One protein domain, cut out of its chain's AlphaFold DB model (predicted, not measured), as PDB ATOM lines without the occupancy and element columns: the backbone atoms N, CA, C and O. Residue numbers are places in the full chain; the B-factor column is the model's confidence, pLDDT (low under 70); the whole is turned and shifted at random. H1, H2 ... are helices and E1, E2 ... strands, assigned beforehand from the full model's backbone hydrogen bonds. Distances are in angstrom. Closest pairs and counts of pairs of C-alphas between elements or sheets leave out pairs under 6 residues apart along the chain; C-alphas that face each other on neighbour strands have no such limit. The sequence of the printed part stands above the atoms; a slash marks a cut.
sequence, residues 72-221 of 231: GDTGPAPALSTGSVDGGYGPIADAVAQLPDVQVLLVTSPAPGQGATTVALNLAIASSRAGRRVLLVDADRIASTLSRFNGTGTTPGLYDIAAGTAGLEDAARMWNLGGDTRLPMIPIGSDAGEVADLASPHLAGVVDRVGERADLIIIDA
ATOM      1  N   GLY A  72      42.024  15.673   7.251       72.62
ATOM      2  CA  GLY A  72      41.339  15.722   8.537       72.62
ATOM      3  C   GLY A  72      40.178  14.723   8.600       72.62
ATOM      4  O   GLY A  72      40.223  13.652   7.997       72.62
ATOM      5  N   ASP A  73      39.125  15.076   9.336       69.75
ATOM      6  CA  ASP A  73      37.965  14.206   9.549       69.75
ATOM      7  C   ASP A  73      36.910  14.366   8.441       69.75
ATOM      8  O   ASP A  73      35.839  14.943   8.622       69.75
ATOM      9  N   THR A  74      37.243  13.896   7.241       70.81
ATOM     10  CA  THR A  74      36.321  13.850   6.090       70.81
ATOM     11  C   THR A  74      35.625  12.498   5.940       70.81
ATOM     12  O   THR A  74      35.049  12.209   4.888       70.81
ATOM     13  N   GLY A  75      35.710  11.639   6.960       76.38
ATOM     14  CA  GLY A  75      35.326  10.236   6.854       76.38
ATOM     15  C   GLY A  75      36.231   9.436   5.898       76.38
ATOM     16  O   GLY A  75      37.283   9.917   5.469       76.38
ATOM     17  N   PRO A  76      35.837   8.202   5.540       77.12
ATOM     18  CA  PRO A  76      36.699   7.265   4.811       77.12
ATOM     19  C   PRO A  76      36.763   7.516   3.294       77.12
ATOM     20  O   PRO A  76      37.558   6.880   2.606       77.12
ATOM     21  N   ALA A  77      35.974   8.453   2.756       79.06
ATOM     22  CA  ALA A  77      35.927   8.763   1.322       79.06
ATOM     23  C   ALA A  77      36.150  10.264   0.999       79.06
ATOM     24  O   ALA A  77      35.271  10.905   0.413       79.06
ATOM     25  N   PRO A  78      37.312  10.856   1.352       73.81
ATOM     26  CA  PRO A  78      37.672  12.244   1.019       73.81
ATOM     27  C   PRO A  78      37.533  12.627  -0.468       73.81
ATOM     28  O   PRO A  78      37.239  13.781  -0.790       73.81
ATOM     29  N   ALA A  79      37.706  11.687  -1.399       74.44
ATOM     30  CA  ALA A  79      37.531  11.936  -2.832       74.44
ATOM     31  C   ALA A  79      36.079  12.303  -3.195       74.44
ATOM     32  O   ALA A  79      35.835  12.925  -4.229       74.44
ATOM     33  N   LEU A  80      35.100  11.956  -2.355       74.62
ATOM     34  CA  LEU A  80      33.696  12.326  -2.555       74.62
ATOM     35  C   LEU A  80      33.375  13.717  -2.002       74.62
ATOM     36  O   LEU A  80      32.518  14.403  -2.551       74.62
ATOM     37  N   SER A  81      34.050  14.139  -0.932       64.50
ATOM     38  CA  SER A  81      33.736  15.375  -0.206       64.50
ATOM     39  C   SER A  81      34.462  16.609  -0.741       64.50
ATOM     40  O   SER A  81      33.982  17.728  -0.570       64.50
ATOM     41  N   THR A  82      35.612  16.436  -1.395       60.25
ATOM     42  CA  THR A  82      36.515  17.559  -1.693       60.25
ATOM     43  C   THR A  82      36.184  18.360  -2.951       60.25
ATOM     44  O   THR A  82      36.785  19.416  -3.140       60.25
ATOM     45  N   GLY A  83      35.246  17.932  -3.805       55.62
ATOM     46  CA  GLY A  83      34.775  18.680  -4.989       55.62
ATOM     47  C   GLY A  83      35.824  18.975  -6.082       55.62
ATOM     48  O   GLY A  83      35.459  19.268  -7.217       55.62
ATOM     49  N   SER A  84      37.121  18.880  -5.775       54.84
ATOM     50  CA  SER A  84      38.216  18.776  -6.736       54.84
ATOM     51  C   SER A  84      38.319  17.329  -7.196       54.84
ATOM     52  O   SER A  84      38.112  16.430  -6.382       54.84
ATOM     53  N   VAL A  85      38.647  17.129  -8.471       51.72
ATOM     54  CA  VAL A  85      38.425  15.880  -9.212       51.72
ATOM     55  C   VAL A  85      38.897  14.619  -8.479       51.72
ATOM     56  O   VAL A  85      38.210  13.616  -8.605       51.72
ATOM     57  N   ASP A  86      39.913  14.662  -7.605       59.44
ATOM     58  CA  ASP A  86      40.368  13.442  -6.929       59.44
ATOM     59  C   ASP A  86      40.898  13.572  -5.494       59.44
ATOM     60  O   ASP A  86      41.506  12.623  -5.022       59.44
ATOM     61  N   GLY A  87      40.772  14.695  -4.774       65.31
ATOM     62  CA  GLY A  87      41.293  14.783  -3.386       65.31
ATOM     63  C   GLY A  87      42.770  14.349  -3.219       65.31
ATOM     64  O   GLY A  87      43.154  13.788  -2.200       65.31
ATOM     65  N   GLY A  88      43.602  14.517  -4.253       79.19
ATOM     66  CA  GLY A  88      44.996  14.043  -4.276       79.19
ATOM     67  C   GLY A  88      45.220  12.587  -4.721       79.19
ATOM     68  O   GLY A  88      46.372  12.191  -4.869       79.19
ATOM     69  N   TYR A  89      44.168  11.812  -4.995       88.88
ATOM     70  CA  TYR A  89      44.245  10.414  -5.447       88.88
ATOM     71  C   TYR A  89      44.402  10.253  -6.969       88.88
ATOM     72  O   TYR A  89      44.872   9.217  -7.424       88.88
ATOM     73  N   GLY A  90      44.072  11.280  -7.753       88.38
ATOM     74  CA  GLY A  90      44.118  11.271  -9.222       88.38
ATOM     75  C   GLY A  90      45.521  11.034  -9.770       88.38
ATOM     76  O   GLY A  90      45.713  10.083 -10.518       88.38
ATOM     77  N   PRO A  91      46.543  11.780  -9.305       88.69
ATOM     78  CA  PRO A  91      47.927  11.518  -9.695       88.69
ATOM     79  C   PRO A  91      48.397  10.090  -9.377       88.69
ATOM     80  O   PRO A  91      49.206   9.535 -10.112       88.69
ATOM     81  N   ILE A  92      47.882   9.484  -8.299       90.94
ATOM     82  CA  ILE A  92      48.199   8.097  -7.932       90.94
ATOM     83  C   ILE A  92      47.494   7.130  -8.891       90.94
ATOM     84  O   ILE A  92      48.111   6.172  -9.348       90.94
ATOM     85  N   ALA A  93      46.229   7.388  -9.236       90.81
ATOM     86  CA  ALA A  93      45.492   6.613 -10.234       90.81
ATOM     87  C   ALA A  93      46.181   6.658 -11.608       90.81
ATOM     88  O   ALA A  93      46.341   5.613 -12.242       90.81
ATOM     89  N   ASP A  94      46.661   7.832 -12.023       89.75
ATOM     90  CA  ASP A  94      47.424   8.023 -13.258       89.75
ATOM     91  C   ASP A  94      48.757   7.270 -13.222       89.75
ATOM     92  O   ASP A  94      49.118   6.607 -14.194       89.75
ATOM     93  N   ALA A  95      49.480   7.330 -12.099       90.50
ATOM     94  CA  ALA A  95      50.731   6.596 -11.922       90.50
ATOM     95  C   ALA A  95      50.506   5.079 -12.003       90.50
ATOM     96  O   ALA A  95      51.246   4.387 -12.697       90.50
ATOM     97  N   VAL A  96      49.454   4.565 -11.357       90.81
ATOM     98  CA  VAL A  96      49.067   3.147 -11.428       90.81
ATOM     99  C   VAL A  96      48.677   2.751 -12.851       90.81
ATOM    100  O   VAL A  96      49.044   1.671 -13.300       90.81
ATOM    101  N   ALA A  97      47.958   3.605 -13.581       88.56
ATOM    102  CA  ALA A  97      47.559   3.336 -14.963       88.56
ATOM    103  C   ALA A  97      48.745   3.277 -15.943       88.56
ATOM    104  O   ALA A  97      48.628   2.670 -17.004       88.56
ATOM    105  N   GLN A  98      49.879   3.892 -15.597       88.75
ATOM    106  CA  GLN A  98      51.107   3.856 -16.396       88.75
ATOM    107  C   GLN A  98      51.990   2.636 -16.101       88.75
ATOM    108  O   GLN A  98      52.966   2.410 -16.819       88.75
ATOM    109  N   LEU A  99      51.677   1.850 -15.065       86.25
ATOM    110  CA  LEU A  99      52.410   0.620 -14.783       86.25
ATOM    111  C   LEU A  99      52.059  -0.447 -15.835       86.25
ATOM    112  O   LEU A  99      50.875  -0.706 -16.067       86.25
ATOM    113  N   PRO A 100      53.058  -1.084 -16.472       80.50
ATOM    114  CA  PRO A 100      52.803  -2.131 -17.452       80.50
ATOM    115  C   PRO A 100      52.166  -3.355 -16.781       80.50
ATOM    116  O   PRO A 100      52.600  -3.773 -15.709       80.50
ATOM    117  N   ASP A 101      51.147  -3.921 -17.428       77.69
ATOM    118  CA  ASP A 101      50.496  -5.191 -17.067       77.69
ATOM    119  C   ASP A 101      49.884  -5.269 -15.648       77.69
ATOM    120  O   ASP A 101      49.714  -6.354 -15.088       77.69
ATOM    121  N   VAL A 102      49.492  -4.133 -15.053       79.94
ATOM    122  CA  VAL A 102      48.821  -4.116 -13.739       79.94
ATOM    123  C   VAL A 102      47.302  -4.180 -13.885       79.94
ATOM    124  O   VAL A 102      46.629  -3.167 -14.083       79.94
ATOM    125  N   GLN A 103      46.757  -5.383 -13.703       86.81
ATOM    126  CA  GLN A 103      45.312  -5.611 -13.594       86.81
ATOM    127  C   GLN A 103      44.848  -5.779 -12.140       86.81
ATOM    128  O   GLN A 103      43.717  -5.433 -11.815       86.81
ATOM    129  N   VAL A 104      45.712  -6.285 -11.253       89.44
ATOM    130  CA  VAL A 104      45.409  -6.512  -9.833       89.44
ATOM    131  C   VAL A 104      46.366  -5.694  -8.973       89.44
ATOM    132  O   VAL A 104      47.581  -5.816  -9.109       89.44
ATOM    133  N   LEU A 105      45.816  -4.876  -8.079       92.25
ATOM    134  CA  LEU A 105      46.550  -4.031  -7.149       92.25
ATOM    135  C   LEU A 105      46.140  -4.355  -5.710       92.25
ATOM    136  O   LEU A 105      45.016  -4.084  -5.296       92.25
ATOM    137  N   LEU A 106      47.078  -4.898  -4.937       91.56
ATOM    138  CA  LEU A 106      46.925  -5.089  -3.497       91.56
ATOM    139  C   LEU A 106      47.325  -3.804  -2.760       91.56
ATOM    140  O   LEU A 106      48.409  -3.269  -2.995       91.56
ATOM    141  N   VAL A 107      46.483  -3.336  -1.844       92.94
ATOM    142  CA  VAL A 107      46.742  -2.175  -0.987       92.94
ATOM    143  C   VAL A 107      46.844  -2.651   0.459       92.94
ATOM    144  O   VAL A 107      45.951  -3.321   0.961       92.94
ATOM    145  N   THR A 108      47.941  -2.308   1.132       92.00
ATOM    146  CA  THR A 108      48.201  -2.647   2.542       92.00
ATOM    147  C   THR A 108      48.972  -1.509   3.217       92.00
ATOM    148  O   THR A 108      49.426  -0.569   2.559       92.00
ATOM    149  N   SER A 109      49.126  -1.580   4.537       88.56
ATOM    150  CA  SER A 109      49.921  -0.651   5.339       88.56
ATOM    151  C   SER A 109      50.950  -1.385   6.198       88.56
ATOM    152  O   SER A 109      50.764  -2.555   6.530       88.56
ATOM    153  N   PRO A 110      52.032  -0.707   6.623       85.94
ATOM    154  CA  PRO A 110      53.009  -1.311   7.522       85.94
ATOM    155  C   PRO A 110      52.475  -1.467   8.953       85.94
ATOM    156  O   PRO A 110      53.042  -2.236   9.718       85.94
ATOM    157  N   ALA A 111      51.413  -0.750   9.335       85.00
ATOM    158  CA  ALA A 111      50.751  -0.892  10.632       85.00
ATOM    159  C   ALA A 111      49.233  -0.630  10.525       85.00
ATOM    160  O   ALA A 111      48.806   0.101   9.616       85.00
ATOM    161  N   PRO A 112      48.410  -1.158  11.455       81.75
ATOM    162  CA  PRO A 112      46.983  -0.855  11.511       81.75
ATOM    163  C   PRO A 112      46.717   0.648  11.674       81.75
ATOM    164  O   PRO A 112      47.442   1.351  12.376       81.75
ATOM    165  N   GLY A 113      45.652   1.149  11.043       81.25
ATOM    166  CA  GLY A 113      45.229   2.549  11.175       81.25
ATOM    167  C   GLY A 113      46.031   3.567  10.353       81.25
ATOM    168  O   GLY A 113      45.793   4.761  10.491       81.25
ATOM    169  N   GLN A 114      46.934   3.134   9.467       84.50
ATOM    170  CA  GLN A 114      47.674   4.036   8.567       84.50
ATOM    171  C   GLN A 114      46.949   4.354   7.246       84.50
ATOM    172  O   GLN A 114      47.557   4.831   6.293       84.50
ATOM    173  N   GLY A 115      45.642   4.102   7.182       86.25
ATOM    174  CA  GLY A 115      44.800   4.576   6.086       86.25
ATOM    175  C   GLY A 115      44.823   3.744   4.804       86.25
ATOM    176  O   GLY A 115      44.278   4.228   3.822       86.25
ATOM    177  N   ALA A 116      45.372   2.519   4.788       90.12
ATOM    178  CA  ALA A 116      45.353   1.636   3.607       90.12
ATOM    179  C   ALA A 116      43.948   1.488   3.000       90.12
ATOM    180  O   ALA A 116      43.766   1.789   1.824       90.12
ATOM    181  N   THR A 117      42.943   1.176   3.821       90.19
ATOM    182  CA  THR A 117      41.536   1.110   3.405       90.19
ATOM    183  C   THR A 117      41.028   2.412   2.783       90.19
ATOM    184  O   THR A 117      40.355   2.406   1.750       90.19
ATOM    185  N   THR A 118      41.375   3.556   3.381       90.06
ATOM    186  CA  THR A 118      41.051   4.877   2.827       90.06
ATOM    187  C   THR A 118      41.725   5.053   1.468       90.06
ATOM    188  O   THR A 118      41.080   5.487   0.516       90.06
ATOM    189  N   VAL A 119      42.998   4.675   1.335       91.81
ATOM    190  CA  VAL A 119      43.711   4.735   0.057       91.81
ATOM    191  C   VAL A 119      43.053   3.843  -0.987       91.81
ATOM    192  O   VAL A 119      42.772   4.327  -2.079       91.81
ATOM    193  N   ALA A 120      42.737   2.593  -0.650       93.81
ATOM    194  CA  ALA A 120      42.089   1.641  -1.547       93.81
ATOM    195  C   ALA A 120      40.753   2.183  -2.080       93.81
ATOM    196  O   ALA A 120      40.543   2.225  -3.294       93.81
ATOM    197  N   LEU A 121      39.883   2.680  -1.192       92.06
ATOM    198  CA  LEU A 121      38.580   3.233  -1.570       92.06
ATOM    199  C   LEU A 121      38.710   4.452  -2.485       92.06
ATOM    200  O   LEU A 121      38.056   4.533  -3.523       92.06
ATOM    201  N   ASN A 122      39.547   5.417  -2.113       91.81
ATOM    202  CA  ASN A 122      39.644   6.671  -2.855       91.81
ATOM    203  C   ASN A 122      40.422   6.515  -4.164       91.81
ATOM    204  O   ASN A 122      40.077   7.167  -5.148       91.81
ATOM    205  N   LEU A 123      41.390   5.596  -4.223       92.88
ATOM    206  CA  LEU A 123      42.035   5.198  -5.471       92.88
ATOM    207  C   LEU A 123      41.041   4.517  -6.420       92.88
ATOM    208  O   LEU A 123      41.073   4.780  -7.623       92.88
ATOM    209  N   ALA A 124      40.135   3.687  -5.894       93.44
ATOM    210  CA  ALA A 124      39.081   3.062  -6.687       93.44
ATOM    211  C   ALA A 124      38.089   4.092  -7.240       93.44
ATOM    212  O   ALA A 124      37.730   4.035  -8.416       93.44
ATOM    213  N   ILE A 125      37.698   5.072  -6.419       91.44
ATOM    214  CA  ILE A 125      36.849   6.197  -6.836       91.44
ATOM    215  C   ILE A 125      37.535   7.016  -7.934       91.44
ATOM    216  O   ILE A 125      36.927   7.243  -8.977       91.44
ATOM    217  N   ALA A 126      38.790   7.427  -7.727       91.31
ATOM    218  CA  ALA A 126      39.556   8.213  -8.696       91.31
ATOM    219  C   ALA A 126      39.737   7.458 -10.022       91.31
ATOM    220  O   ALA A 126      39.432   7.978 -11.093       91.31
ATOM    221  N   SER A 127      40.122   6.180  -9.957       91.75
ATOM    222  CA  SER A 127      40.288   5.328 -11.142       91.75
ATOM    223  C   SER A 127      38.972   5.124 -11.905       91.75
ATOM    224  O   SER A 127      38.963   5.153 -13.134       91.75
ATOM    225  N   SER A 128      37.853   4.962 -11.190       91.38
ATOM    226  CA  SER A 128      36.515   4.856 -11.787       91.38
ATOM    227  C   SER A 128      36.094   6.165 -12.468       91.38
ATOM    228  O   SER A 128      35.611   6.152 -13.601       91.38
ATOM    229  N   ARG A 129      36.358   7.319 -11.840       88.06
ATOM    230  CA  ARG A 129      36.099   8.652 -12.421       88.06
ATOM    231  C   ARG A 129      36.966   8.958 -13.636       88.06
ATOM    232  O   ARG A 129      36.495   9.624 -14.554       88.06
ATOM    233  N   ALA A 130      38.183   8.424 -13.673       88.25
ATOM    234  CA  ALA A 130      39.051   8.440 -14.847       88.25
ATOM    235  C   ALA A 130      38.574   7.493 -15.973       88.25
ATOM    236  O   ALA A 130      39.212   7.408 -17.020       88.25
ATOM    237  N   GLY A 131      37.451   6.789 -15.786       88.94
ATOM    238  CA  GLY A 131      36.804   5.960 -16.802       88.94
ATOM    239  C   GLY A 131      37.245   4.496 -16.821       88.94
ATOM    240  O   GLY A 131      36.838   3.765 -17.723       88.94
ATOM    241  N   ARG A 132      38.045   4.039 -15.847       91.00
ATOM    242  CA  ARG A 132      38.428   2.622 -15.741       91.00
ATOM    243  C   ARG A 132      37.287   1.796 -15.156       91.00
ATOM    244  O   ARG A 132      36.596   2.219 -14.231       91.00
ATOM    245  N   ARG A 133      37.136   0.562 -15.630       92.12
ATOM    246  CA  ARG A 133      36.257  -0.440 -15.016       92.12
ATOM    247  C   ARG A 133      36.952  -1.004 -13.781       92.12
ATOM    248  O   ARG A 133      37.836  -1.848 -13.901       92.12
ATOM    249  N   VAL A 134      36.585  -0.508 -12.603       93.44
ATOM    250  CA  VAL A 134      37.226  -0.879 -11.333       93.44
ATOM    251  C   VAL A 134      36.362  -1.867 -10.551       93.44
ATOM    252  O   VAL A 134      35.159  -1.651 -10.409       93.44
ATOM    253  N   LEU A 135      36.981  -2.908  -9.996       93.38
ATOM    254  CA  LEU A 135      36.405  -3.740  -8.941       93.38
ATOM    255  C   LEU A 135      37.166  -3.505  -7.633       93.38
ATOM    256  O   LEU A 135      38.383  -3.677  -7.594       93.38
ATOM    257  N   LEU A 136      36.455  -3.153  -6.565       93.50
ATOM    258  CA  LEU A 136      37.014  -3.087  -5.214       93.50
ATOM    259  C   LEU A 136      36.722  -4.385  -4.453       93.50
ATOM    260  O   LEU A 136      35.606  -4.894  -4.500       93.50
ATOM    261  N   VAL A 137      37.700  -4.920  -3.735       91.62
ATOM    262  CA  VAL A 137      37.572  -6.154  -2.955       91.62
ATOM    263  C   VAL A 137      38.041  -5.890  -1.530       91.62
ATOM    264  O   VAL A 137      39.160  -5.423  -1.331       91.62
ATOM    265  N   ASP A 138      37.197  -6.187  -0.546       90.19
ATOM    266  CA  ASP A 138      37.562  -6.142   0.873       90.19
ATOM    267  C   ASP A 138      38.105  -7.506   1.318       90.19
ATOM    268  O   ASP A 138      37.367  -8.495   1.347       90.19
ATOM    269  N   ALA A 139      39.397  -7.563   1.643       87.88
ATOM    270  CA  ALA A 139      40.077  -8.748   2.160       87.88
ATOM    271  C   ALA A 139      40.577  -8.571   3.608       87.88
ATOM    272  O   ALA A 139      41.172  -9.503   4.161       87.88
ATOM    273  N   ASP A 140      40.323  -7.424   4.254       84.81
ATOM    274  CA  ASP A 140      40.759  -7.151   5.627       84.81
ATOM    275  C   ASP A 140      39.738  -7.659   6.657       84.81
ATOM    276  O   ASP A 140      38.793  -6.968   7.045       84.81
ATOM    277  N   ARG A 141      39.967  -8.877   7.168       77.12
ATOM    278  CA  ARG A 141      39.137  -9.485   8.230       77.12
ATOM    279  C   ARG A 141      39.230  -8.766   9.566       77.12
ATOM    280  O   ARG A 141      38.328  -8.912  10.387       77.12
ATOM    281  N   ILE A 142      40.301  -8.020   9.803       72.88
ATOM    282  CA  ILE A 142      40.564  -7.391  11.094       72.88
ATOM    283  C   ILE A 142      39.690  -6.151  11.217       72.88
ATOM    284  O   ILE A 142      38.929  -6.005  12.174       72.88
ATOM    285  N   ALA A 143      39.791  -5.249  10.240       70.38
ATOM    286  CA  ALA A 143      39.062  -3.993  10.278       70.38
ATOM    287  C   ALA A 143      37.684  -4.113   9.616       70.38
ATOM    288  O   ALA A 143      36.717  -3.528  10.112       70.38
ATOM    289  N   SER A 144      37.556  -4.863   8.512       69.88
ATOM    290  CA  SER A 144      36.339  -4.980   7.681       69.88
ATOM    291  C   SER A 144      35.686  -3.621   7.371       69.88
ATOM    292  O   SER A 144      34.459  -3.481   7.325       69.88
ATOM    293  N   THR A 145      36.507  -2.568   7.269       72.12
ATOM    294  CA  THR A 145      36.034  -1.175   7.316       72.12
ATOM    295  C   THR A 145      35.282  -0.806   6.044       72.12
ATOM    296  O   THR A 145      34.251  -0.135   6.133       72.12
ATOM    297  N   LEU A 146      35.719  -1.304   4.879       78.88
ATOM    298  CA  LEU A 146      34.969  -1.125   3.638       78.88
ATOM    299  C   LEU A 146      33.599  -1.787   3.751       78.88
ATOM    300  O   LEU A 146      32.587  -1.118   3.582       78.88
ATOM    301  N   SER A 147      33.530  -3.064   4.120       72.38
ATOM    302  CA  SER A 147      32.255  -3.792   4.151       72.38
ATOM    303  C   SER A 147      31.202  -3.166   5.081       72.38
ATOM    304  O   SER A 147      30.004  -3.324   4.847       72.38
ATOM    305  N   ARG A 148      31.618  -2.413   6.108       72.75
ATOM    306  CA  ARG A 148      30.713  -1.692   7.024       72.75
ATOM    307  C   ARG A 148      30.288  -0.315   6.518       72.75
ATOM    308  O   ARG A 148      29.199   0.136   6.862       72.75
ATOM    309  N   PHE A 149      31.120   0.352   5.720       73.81
ATOM    310  CA  PHE A 149      30.995   1.784   5.438       73.81
ATOM    311  C   PHE A 149      29.652   2.196   4.808       73.81
ATOM    312  O   PHE A 149      29.077   3.199   5.217       73.81
ATOM    313  N   ASN A 150      29.115   1.426   3.860       71.81
ATOM    314  CA  ASN A 150      27.897   1.808   3.123       71.81
ATOM    315  C   ASN A 150      26.671   0.937   3.464       71.81
ATOM    316  O   ASN A 150      25.675   0.955   2.745       71.81
ATOM    317  N   GLY A 151      26.757   0.088   4.493       70.56
ATOM    318  CA  GLY A 151      25.612  -0.689   4.982       70.56
ATOM    319  C   GLY A 151      24.975  -1.675   3.989       70.56
ATOM    320  O   GLY A 151      23.870  -2.149   4.234       70.56
ATOM    321  N   THR A 152      25.639  -2.030   2.887       66.75
ATOM    322  CA  THR A 152      25.089  -2.894   1.821       66.75
ATOM    323  C   THR A 152      25.111  -4.394   2.150       66.75
ATOM    324  O   THR A 152      25.109  -5.228   1.247       66.75
ATOM    325  N   GLY A 153      25.177  -4.744   3.435       73.25
ATOM    326  CA  GLY A 153      25.457  -6.097   3.915       73.25
ATOM    327  C   GLY A 153      26.937  -6.466   3.807       73.25
ATOM    328  O   GLY A 153      27.738  -5.727   3.230       73.25
ATOM    329  N   THR A 154      27.301  -7.629   4.349       79.50
ATOM    330  CA  THR A 154      28.659  -8.210   4.286       79.50
ATOM    331  C   THR A 154      28.685  -9.552   3.560       79.50
ATOM    332  O   THR A 154      29.733  -9.912   3.051       79.50
ATOM    333  N   THR A 155      27.545 -10.239   3.421       85.81
ATOM    334  CA  THR A 155      27.444 -11.596   2.860       85.81
ATOM    335  C   THR A 155      26.500 -11.665   1.646       85.81
ATOM    336  O   THR A 155      25.577 -10.846   1.557       85.81
ATOM    337  N   PRO A 156      26.712 -12.612   0.711       89.88
ATOM    338  CA  PRO A 156      27.963 -13.355   0.519       89.88
ATOM    339  C   PRO A 156      29.103 -12.433   0.029       89.88
ATOM    340  O   PRO A 156      28.848 -11.312  -0.415       89.88
ATOM    341  N   GLY A 157      30.356 -12.874   0.147       90.00
ATOM    342  CA  GLY A 157      31.550 -12.092  -0.191       90.00
ATOM    343  C   GLY A 157      32.786 -12.920  -0.532       90.00
ATOM    344  O   GLY A 157      32.683 -14.091  -0.885       90.00
ATOM    345  N   LEU A 158      33.963 -12.300  -0.425       88.88
ATOM    346  CA  LEU A 158      35.254 -12.872  -0.818       88.88
ATOM    347  C   LEU A 158      35.507 -14.258  -0.208       88.88
ATOM    348  O   LEU A 158      35.902 -15.183  -0.915       88.88
ATOM    349  N   TYR A 159      35.262 -14.413   1.092       86.94
ATOM    350  CA  TYR A 159      35.514 -15.674   1.789       86.94
ATOM    351  C   TYR A 159      34.476 -16.758   1.449       86.94
ATOM    352  O   TYR A 159      34.811 -17.940   1.447       86.94
ATOM    353  N   ASP A 160      33.251 -16.375   1.075       88.44
ATOM    354  CA  ASP A 160      32.239 -17.313   0.570       88.44
ATOM    355  C   ASP A 160      32.601 -17.817  -0.841       88.44
ATOM    356  O   ASP A 160      32.449 -18.999  -1.148       88.44
ATOM    357  N   ILE A 161      33.159 -16.940  -1.685       88.44
ATOM    358  CA  ILE A 161      33.718 -17.319  -2.991       88.44
ATOM    359  C   ILE A 161      34.877 -18.302  -2.806       88.44
ATOM    360  O   ILE A 161      34.911 -19.346  -3.458       88.44
ATOM    361  N   ALA A 162      35.823 -17.986  -1.918       85.75
ATOM    362  CA  ALA A 162      36.986 -18.837  -1.660       85.75
ATOM    363  C   ALA A 162      36.581 -20.224  -1.128       85.75
ATOM    364  O   ALA A 162      37.174 -21.234  -1.505       85.75
ATOM    365  N   ALA A 163      35.529 -20.285  -0.305       85.69
ATOM    366  CA  ALA A 163      34.949 -21.531   0.190       85.69
ATOM    367  C   ALA A 163      34.101 -22.289  -0.855       85.69
ATOM    368  O   ALA A 163      33.657 -23.405  -0.586       85.69
ATOM    369  N   GLY A 164      33.840 -21.699  -2.027       85.69
ATOM    370  CA  GLY A 164      32.976 -22.272  -3.060       85.69
ATOM    371  C   GLY A 164      31.485 -22.284  -2.699       85.69
ATOM    372  O   GLY A 164      30.712 -22.998  -3.339       85.69
ATOM    373  N   THR A 165      31.064 -21.525  -1.683       87.62
ATOM    374  CA  THR A 165      29.667 -21.449  -1.220       87.62
ATOM    375  C   THR A 165      28.862 -20.347  -1.912       87.62
ATOM    376  O   THR A 165      27.634 -20.355  -1.820       87.62
ATOM    377  N   ALA A 166      29.525 -19.432  -2.626       89.56
ATOM    378  CA  ALA A 166      28.901 -18.384  -3.430       89.56
ATOM    379  C   ALA A 166      29.658 -18.138  -4.746       89.56
ATOM    380  O   ALA A 166      30.872 -18.340  -4.828       89.56
ATOM    381  N   GLY A 167      28.944 -17.682  -5.778       88.62
ATOM    382  CA  GLY A 167      29.543 -17.229  -7.031       88.62
ATOM    383  C   GLY A 167      29.994 -15.766  -6.985       88.62
ATOM    384  O   GLY A 167      29.593 -14.991  -6.114       88.62
ATOM    385  N   LEU A 168      30.791 -15.365  -7.981       87.69
ATOM    386  CA  LEU A 168      31.156 -13.960  -8.192       87.69
ATOM    387  C   LEU A 168      29.909 -13.090  -8.381       87.69
ATOM    388  O   LEU A 168      29.838 -11.997  -7.828       87.69
ATOM    389  N   GLU A 169      28.935 -13.568  -9.156       88.69
ATOM    390  CA  GLU A 169      27.705 -12.835  -9.451       88.69
ATOM    391  C   GLU A 169      26.833 -12.598  -8.208       88.69
ATOM    392  O   GLU A 169      26.130 -11.592  -8.152       88.69
ATOM    393  N   ASP A 170      26.903 -13.486  -7.212       89.56
ATOM    394  CA  ASP A 170      26.127 -13.379  -5.971       89.56
ATOM    395  C   ASP A 170      26.779 -12.424  -4.961       89.56
ATOM    396  O   ASP A 170      26.099 -11.739  -4.193       89.56
ATOM    397  N   ALA A 171      28.113 -12.398  -4.940       90.00
ATOM    398  CA  ALA A 171      28.905 -11.619  -3.994       90.00
ATOM    399  C   ALA A 171      29.187 -10.189  -4.480       90.00
ATOM    400  O   ALA A 171      29.220  -9.251  -3.678       90.00
ATOM    401  N   ALA A 172      29.399 -10.003  -5.786       90.12
ATOM    402  CA  ALA A 172      29.670  -8.694  -6.361       90.12
ATOM    403  C   ALA A 172      28.409  -7.825  -6.347       90.12
ATOM    404  O   ALA A 172      27.357  -8.191  -6.868       90.12
ATOM    405  N   ARG A 173      28.529  -6.619  -5.794       89.56
ATOM    406  CA  ARG A 173      27.426  -5.659  -5.714       89.56
ATOM    407  C   ARG A 173      27.857  -4.261  -6.099       89.56
ATOM    408  O   ARG A 173      29.009  -3.871  -5.939       89.56
ATOM    409  N   MET A 174      26.901  -3.491  -6.604       90.19
ATOM    410  CA  MET A 174      27.140  -2.097  -6.947       90.19
ATOM    411  C   MET A 174      27.017  -1.221  -5.702       90.19
ATOM    412  O   MET A 174      25.932  -1.072  -5.139       90.19
ATOM    413  N   TRP A 175      28.122  -0.609  -5.298       89.19
ATOM    414  CA  TRP A 175      28.173   0.334  -4.194       89.19
ATOM    415  C   TRP A 175      27.801   1.730  -4.660       89.19
ATOM    416  O   TRP A 175      28.449   2.281  -5.543       89.19
ATOM    417  N   ASN A 176      26.754   2.312  -4.072       86.69
ATOM    418  CA  ASN A 176      26.386   3.697  -4.333       86.69
ATOM    419  C   ASN A 176      27.034   4.585  -3.275       86.69
ATOM    420  O   ASN A 176      26.649   4.522  -2.112       86.69
ATOM    421  N   LEU A 177      28.029   5.369  -3.678       81.31
ATOM    422  CA  LEU A 177      28.820   6.205  -2.780       81.31
ATOM    423  C   LEU A 177      28.293   7.653  -2.718       81.31
ATOM    424  O   LEU A 177      28.809   8.471  -1.964       81.31
ATOM    425  N   GLY A 178      27.242   7.972  -3.479       75.75
ATOM    426  CA  GLY A 178      26.734   9.335  -3.633       75.75
ATOM    427  C   GLY A 178      27.476  10.124  -4.717       75.75
ATOM    428  O   GLY A 178      28.476   9.666  -5.269       75.75
ATOM    429  N   GLY A 179      26.951  11.303  -5.076       69.88
ATOM    430  CA  GLY A 179      27.545  12.176  -6.102       69.88
ATOM    431  C   GLY A 179      27.780  11.468  -7.441       69.88
ATOM    432  O   GLY A 179      28.907  11.459  -7.934       69.88
ATOM    433  N   ASP A 180      26.747  10.781  -7.945       76.19
ATOM    434  CA  ASP A 180      26.740   9.935  -9.154       76.19
ATOM    435  C   ASP A 180      27.822   8.842  -9.221       76.19
ATOM    436  O   ASP A 180      27.955   8.138 -10.222       76.19
ATOM    437  N   THR A 181      28.562   8.631  -8.132       80.19
ATOM    438  CA  THR A 181      29.673   7.688  -8.082       80.19
ATOM    439  C   THR A 181      29.160   6.322  -7.642       80.19
ATOM    440  O   THR A 181      28.634   6.151  -6.537       80.19
ATOM    441  N   ARG A 182      29.332   5.329  -8.517       88.94
ATOM    442  CA  ARG A 182      29.037   3.926  -8.224       88.94
ATOM    443  C   ARG A 182      30.256   3.061  -8.495       88.94
ATOM    444  O   ARG A 182      30.974   3.295  -9.465       88.94
ATOM    445  N   LEU A 183      30.481   2.075  -7.638       90.50
ATOM    446  CA  LEU A 183      31.657   1.220  -7.699       90.50
ATOM    447  C   LEU A 183      31.258  -0.245  -7.483       90.50
ATOM    448  O   LEU A 183      30.657  -0.552  -6.454       90.50
ATOM    449  N   PRO A 184      31.570  -1.163  -8.412       92.19
ATOM    450  CA  PRO A 184      31.502  -2.592  -8.141       92.19
ATOM    451  C   PRO A 184      32.381  -2.949  -6.940       92.19
ATOM    452  O   PRO A 184      33.557  -2.583  -6.894       92.19
ATOM    453  N   MET A 185      31.821  -3.682  -5.983       91.75
ATOM    454  CA  MET A 185      32.528  -4.116  -4.789       91.75
ATOM    455  C   MET A 185      32.198  -5.564  -4.425       91.75
ATOM    456  O   MET A 185      31.031  -5.965  -4.451       91.75
ATOM    457  N   ILE A 186      33.221  -6.318  -4.022       91.56
ATOM    458  CA  ILE A 186      33.085  -7.583  -3.301       91.56
ATOM    459  C   ILE A 186      33.365  -7.307  -1.814       91.56
ATOM    460  O   ILE A 186      34.461  -6.857  -1.472       91.56
ATOM    461  N   PRO A 187      32.382  -7.528  -0.929       91.06
ATOM    462  CA  PRO A 187      32.561  -7.421   0.515       91.06
ATOM    463  C   PRO A 187      33.404  -8.585   1.038       91.06
ATOM    464  O   PRO A 187      33.647  -9.566   0.335       91.06
ATOM    465  N   ILE A 188      33.729  -8.544   2.322       88.81
ATOM    466  CA  ILE A 188      34.497  -9.618   2.935       88.81
ATOM    467  C   ILE A 188      33.764 -10.968   2.932       88.81
ATOM    468  O   ILE A 188      34.366 -12.001   2.665       88.81
ATOM    469  N   GLY A 189      32.445 -10.982   3.104       87.69
ATOM    470  CA  GLY A 189      31.679 -12.222   3.181       87.69
ATOM    471  C   GLY A 189      31.498 -12.714   4.603       87.69
ATOM    472  O   GLY A 189      31.652 -11.967   5.576       87.69
ATOM    473  N   SER A 190      31.075 -13.968   4.714       81.25
ATOM    474  CA  SER A 190      30.874 -14.615   6.002       81.25
ATOM    475  C   SER A 190      32.212 -14.773   6.705       81.25
ATOM    476  O   SER A 190      33.245 -14.969   6.065       81.25
ATOM    477  N   ASP A 191      32.178 -14.787   8.036       68.25
ATOM    478  CA  ASP A 191      33.282 -15.307   8.836       68.25
ATOM    479  C   ASP A 191      33.299 -16.839   8.691       68.25
ATOM    480  O   ASP A 191      33.020 -17.595   9.619       68.25
ATOM    481  N   ALA A 192      33.523 -17.325   7.467       52.66
ATOM    482  CA  ALA A 192      33.948 -18.694   7.261       52.66
ATOM    483  C   ALA A 192      35.245 -18.807   8.066       52.66
ATOM    484  O   ALA A 192      36.128 -17.969   7.893       52.66
ATOM    485  N   GLY A 193      35.309 -19.734   9.026       52.09
ATOM    486  CA  GLY A 193      36.409 -19.848   9.991       52.09
ATOM    487  C   GLY A 193      37.792 -20.053   9.349       52.09
ATOM    488  O   GLY A 193      38.090 -19.563   8.266       52.09
ATOM    489  N   GLU A 194      38.677 -20.815   9.983       51.31
ATOM    490  CA  GLU A 194      40.042 -21.119   9.488       51.31
ATOM    491  C   GLU A 194      40.139 -21.710   8.053       51.31
ATOM    492  O   GLU A 194      41.232 -21.979   7.573       51.31
ATOM    493  N   VAL A 195      39.018 -21.935   7.359       50.84
ATOM    494  CA  VAL A 195      38.881 -22.855   6.220       50.84
ATOM    495  C   VAL A 195      39.010 -22.183   4.845       50.84
ATOM    496  O   VAL A 195      39.337 -22.859   3.872       50.84
ATOM    497  N   ALA A 196      38.755 -20.879   4.720       58.66
ATOM    498  CA  ALA A 196      38.816 -20.218   3.416       58.66
ATOM    499  C   ALA A 196      40.253 -19.795   3.077       58.66
ATOM    500  O   ALA A 196      40.741 -18.749   3.507       58.66
ATOM    501  N   ASP A 197      40.911 -20.639   2.284       68.88
ATOM    502  CA  ASP A 197      42.205 -20.357   1.675       68.88
ATOM    503  C   ASP A 197      42.034 -19.351   0.525       68.88
ATOM    504  O   ASP A 197      41.397 -19.636  -0.497       68.88
ATOM    505  N   LEU A 198      42.612 -18.158   0.674       72.56
ATOM    506  CA  LEU A 198      42.639 -17.156  -0.394       72.56
ATOM    507  C   LEU A 198      43.523 -17.594  -1.578       72.56
ATOM    508  O   LEU A 198      43.412 -17.015  -2.653       72.56
ATOM    509  N   ALA A 199      44.347 -18.637  -1.431       71.19
ATOM    510  CA  ALA A 199      45.032 -19.303  -2.539       71.19
ATOM    511  C   ALA A 199      44.173 -20.389  -3.224       71.19
ATOM    512  O   ALA A 199      44.673 -21.141  -4.065       71.19
ATOM    513  N   SER A 200      42.880 -20.488  -2.893       72.94
ATOM    514  CA  SER A 200      41.988 -21.484  -3.486       72.94
ATOM    515  C   SER A 200      41.842 -21.326  -5.012       72.94
ATOM    516  O   SER A 200      41.783 -20.208  -5.538       72.94
ATOM    517  N   PRO A 201      41.670 -22.438  -5.754       73.69
ATOM    518  CA  PRO A 201      41.396 -22.405  -7.194       73.69
ATOM    519  C   PRO A 201      40.129 -21.621  -7.566       73.69
ATOM    520  O   PRO A 201      40.024 -21.097  -8.675       73.69
ATOM    521  N   HIS A 202      39.164 -21.532  -6.645       74.56
ATOM    522  CA  HIS A 202      37.939 -20.758  -6.832       74.56
ATOM    523  C   HIS A 202      38.238 -19.268  -6.993       74.56
ATOM    524  O   HIS A 202      37.692 -18.636  -7.898       74.56
ATOM    525  N   LEU A 203      39.143 -18.723  -6.175       73.44
ATOM    526  CA  LEU A 203      39.509 -17.315  -6.261       73.44
ATOM    527  C   LEU A 203      40.322 -17.017  -7.525       73.44
ATOM    528  O   LEU A 203      40.058 -16.013  -8.184       73.44
ATOM    529  N   ALA A 204      41.233 -17.913  -7.918       75.25
ATOM    530  CA  ALA A 204      41.970 -17.790  -9.179       75.25
ATOM    531  C   ALA A 204      41.014 -17.699 -10.383       75.25
ATOM    532  O   ALA A 204      41.092 -16.760 -11.172       75.25
ATOM    533  N   GLY A 205      40.023 -18.595 -10.453       75.00
ATOM    534  CA  GLY A 205      39.006 -18.558 -11.507       75.00
ATOM    535  C   GLY A 205      38.121 -17.307 -11.474       75.00
ATOM    536  O   GLY A 205      37.583 -16.910 -12.508       75.00
ATOM    537  N   VAL A 206      37.963 -16.665 -10.313       74.88
ATOM    538  CA  VAL A 206      37.271 -15.375 -10.205       74.88
ATOM    539  C   VAL A 206      38.137 -14.237 -10.724       74.88
ATOM    540  O   VAL A 206      37.631 -13.425 -11.493       74.88
ATOM    541  N   VAL A 207      39.421 -14.184 -10.369       77.38
ATOM    542  CA  VAL A 207      40.345 -13.162 -10.885       77.38
ATOM    543  C   VAL A 207      40.415 -13.216 -12.412       77.38
ATOM    544  O   VAL A 207      40.318 -12.166 -13.046       77.38
ATOM    545  N   ASP A 208      40.464 -14.413 -13.001       80.50
ATOM    546  CA  ASP A 208      40.453 -14.595 -14.458       80.50
ATOM    547  C   ASP A 208      39.169 -14.035 -15.094       80.50
ATOM    548  O   ASP A 208      39.222 -13.213 -16.009       80.50
ATOM    549  N   ARG A 209      37.992 -14.401 -14.563       79.88
ATOM    550  CA  ARG A 209      36.692 -13.913 -15.068       79.88
ATOM    551  C   ARG A 209      36.498 -12.412 -14.876       79.88
ATOM    552  O   ARG A 209      35.861 -11.757 -15.702       79.88
ATOM    553  N   VAL A 210      36.984 -11.866 -13.761       80.50
ATOM    554  CA  VAL A 210      36.935 -10.426 -13.500       80.50
ATOM    555  C   VAL A 210      37.890  -9.700 -14.438       80.50
ATOM    556  O   VAL A 210      37.537  -8.626 -14.915       80.50
ATOM    557  N   GLY A 211      39.042 -10.286 -14.763       76.75
ATOM    558  CA  GLY A 211      40.019  -9.698 -15.675       76.75
ATOM    559  C   GLY A 211      39.493  -9.400 -17.071       76.75
ATOM    560  O   GLY A 211      39.867  -8.406 -17.680       76.75
ATOM    561  N   GLU A 212      38.529 -10.181 -17.552       80.81
ATOM    562  CA  GLU A 212      37.852  -9.901 -18.822       80.81
ATOM    563  C   GLU A 212      36.952  -8.646 -18.761       80.81
ATOM    564  O   GLU A 212      36.610  -8.042 -19.783       80.81
ATOM    565  N   ARG A 213      36.524  -8.248 -17.557       82.25
ATOM    566  CA  ARG A 213      35.450  -7.266 -17.322       82.25
ATOM    567  C   ARG A 213      35.899  -6.020 -16.556       82.25
ATOM    568  O   ARG A 213      35.186  -5.018 -16.609       82.25
ATOM    569  N   ALA A 214      37.043  -6.069 -15.882       85.81
ATOM    570  CA  ALA A 214      37.624  -4.981 -15.112       85.81
ATOM    571  C   ALA A 214      39.016  -4.633 -15.648       85.81
ATOM    572  O   ALA A 214      39.844  -5.507 -15.879       85.81
ATOM    573  N   ASP A 215      39.280  -3.338 -15.784       90.06
ATOM    574  CA  ASP A 215      40.605  -2.823 -16.130       90.06
ATOM    575  C   ASP A 215      41.509  -2.736 -14.892       90.06
ATOM    576  O   ASP A 215      42.717  -2.555 -15.022       90.06
ATOM    577  N   LEU A 216      40.920  -2.776 -13.689       92.44
ATOM    578  CA  LEU A 216      41.627  -2.719 -12.413       92.44
ATOM    579  C   LEU A 216      40.836  -3.423 -11.306       92.44
ATOM    580  O   LEU A 216      39.677  -3.094 -11.053       92.44
ATOM    581  N   ILE A 217      41.491  -4.327 -10.588       92.81
ATOM    582  CA  ILE A 217      40.999  -4.951  -9.361       92.81
ATOM    583  C   ILE A 217      41.832  -4.396  -8.207       92.81
ATOM    584  O   ILE A 217      43.042  -4.602  -8.174       92.81
ATOM    585  N   ILE A 218      41.204  -3.687  -7.271       94.12
ATOM    586  CA  ILE A 218      41.857  -3.165  -6.065       94.12
ATOM    587  C   ILE A 218      41.446  -4.038  -4.886       94.12
ATOM    588  O   ILE A 218      40.257  -4.170  -4.606       94.12
ATOM    589  N   ILE A 219      42.424  -4.608  -4.190       92.31
ATOM    590  CA  ILE A 219      42.212  -5.468  -3.025       92.31
ATOM    591  C   ILE A 219      42.700  -4.721  -1.782       92.31
ATOM    592  O   ILE A 219      43.895  -4.456  -1.659       92.31
ATOM    593  N   ASP A 220      41.786  -4.383  -0.874       91.50
ATOM    594  CA  ASP A 220      42.112  -3.846   0.450       91.50
ATOM    595  C   ASP A 220      42.502  -4.991   1.380       91.50
ATOM    596  O   ASP A 220      41.704  -5.896   1.628       91.50
ATOM    597  N   ALA A 221      43.744  -4.981   1.846       88.50
ATOM    598  CA  ALA A 221      44.342  -6.067   2.600       88.50
ATOM    599  C   ALA A 221      44.662  -5.627   4.033       88.50
ATOM    600  O   ALA A 221      44.945  -4.448   4.273       88.50
TER     601      ALA A 221
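AT A GLANCE: This is residues 72 to 221 of the 231 residues of the protein "CbiA domain-containing protein" of Acidimicrobiia bacterium (UniProt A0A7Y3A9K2). A strongly twisted sheet of five strands curls round one long helix, H3, and the shorter helices H1 and H2 pack on H3 at one end of the domain. At the other end, away from H3, helices H5, H6 and H7 gather in a small cluster that only grazes the sheet. The printed part has 150 residues, with seven named helices and five named strands in the order H1 H2 E1 H3 E2 H4 H5 H6 E3 E4 H7 E5. The sheet is mixed, its strands side by side as E1 E5 E2 E4 E3, and the class is mixed, helices and strands. The whole is compact, with a radius of gyration of the C-alphas of 14.7 A, and rounded, spanning 42 by 33 by 31 A.

HOW THE PARTS SIT: Start with H1, residues 78 to 81, H2, residues 90 to 97, and edge strand E1, residues 104 to 107. Next comes the hub H3, residues 116 to 129, on one face of the sheet in two layers, helix and sheet. H3 touches H1 with residues 122 to 126 alone; the closest C-alphas, of Ala 79 and Asn 122, are 5.7 A apart. It touches H2 with residues 123 to 127 alone, about perpendicular at 84 degrees; the closest C-alphas, of Ala 93 and Ser 127, are 5.4 A apart. After E2, residues 134 to 138, look for H4, residues 145 to 149, which lies over none of the strands at a height over the sheet of 7.7 A. H5, residues 158 to 162, only just touches H6, residues 168 to 171, with 3 pairs of C-alphas within 8 A; the closest, of Ile 161 and Leu 168, are 6.7 A apart. E3, residues 173 to 178, and E4, residues 181 to 186, are an antiparallel hairpin, with N 175 and O 183 at 2.8 A. E4 is parallel to E2, with N 186 and O 136 at 2.8 A. H7, residues 201 to 211, touches H5; the closest C-alphas, of Ala 162 and Leu 203, are 5.5 A apart. E5, residues 216 to 220, is parallel to E1, with N 105 and O 217 at 2.8 A, and to E2, with N 137 and O 218 at 2.8 A. E1, H3, E2 and E4, H7, E5 are split strand-helix-strand units, each with another strand between its two, and both crossovers are right-handed. Every O i to N i+4 pair is within hydrogen-bond range in H2, H3, H4, H5 and H7; H1 and H6 are too short for such a pair.

IN THESE COORDINATES: Find C-alpha 78 at (37.672, 12.244, 1.019), where H1 begins. H3 runs 19.8 A from C-alpha 116 at (45.353, 1.636, 3.607), E4 is 16.4 A long, and E5 ends at C-alpha 220, (42.112, -3.846, 0.450).

THE WHOLE: The C-alphas farthest apart, of Ser 84 and Val 195, are 43.6 A apart. The printed part has no cut, and its one long link, E4 to H7, is residues 187 to 200. Mean pLDDT of the printed part is 82.0; residues 81 to 87 and 191 to 197 are among those under 70.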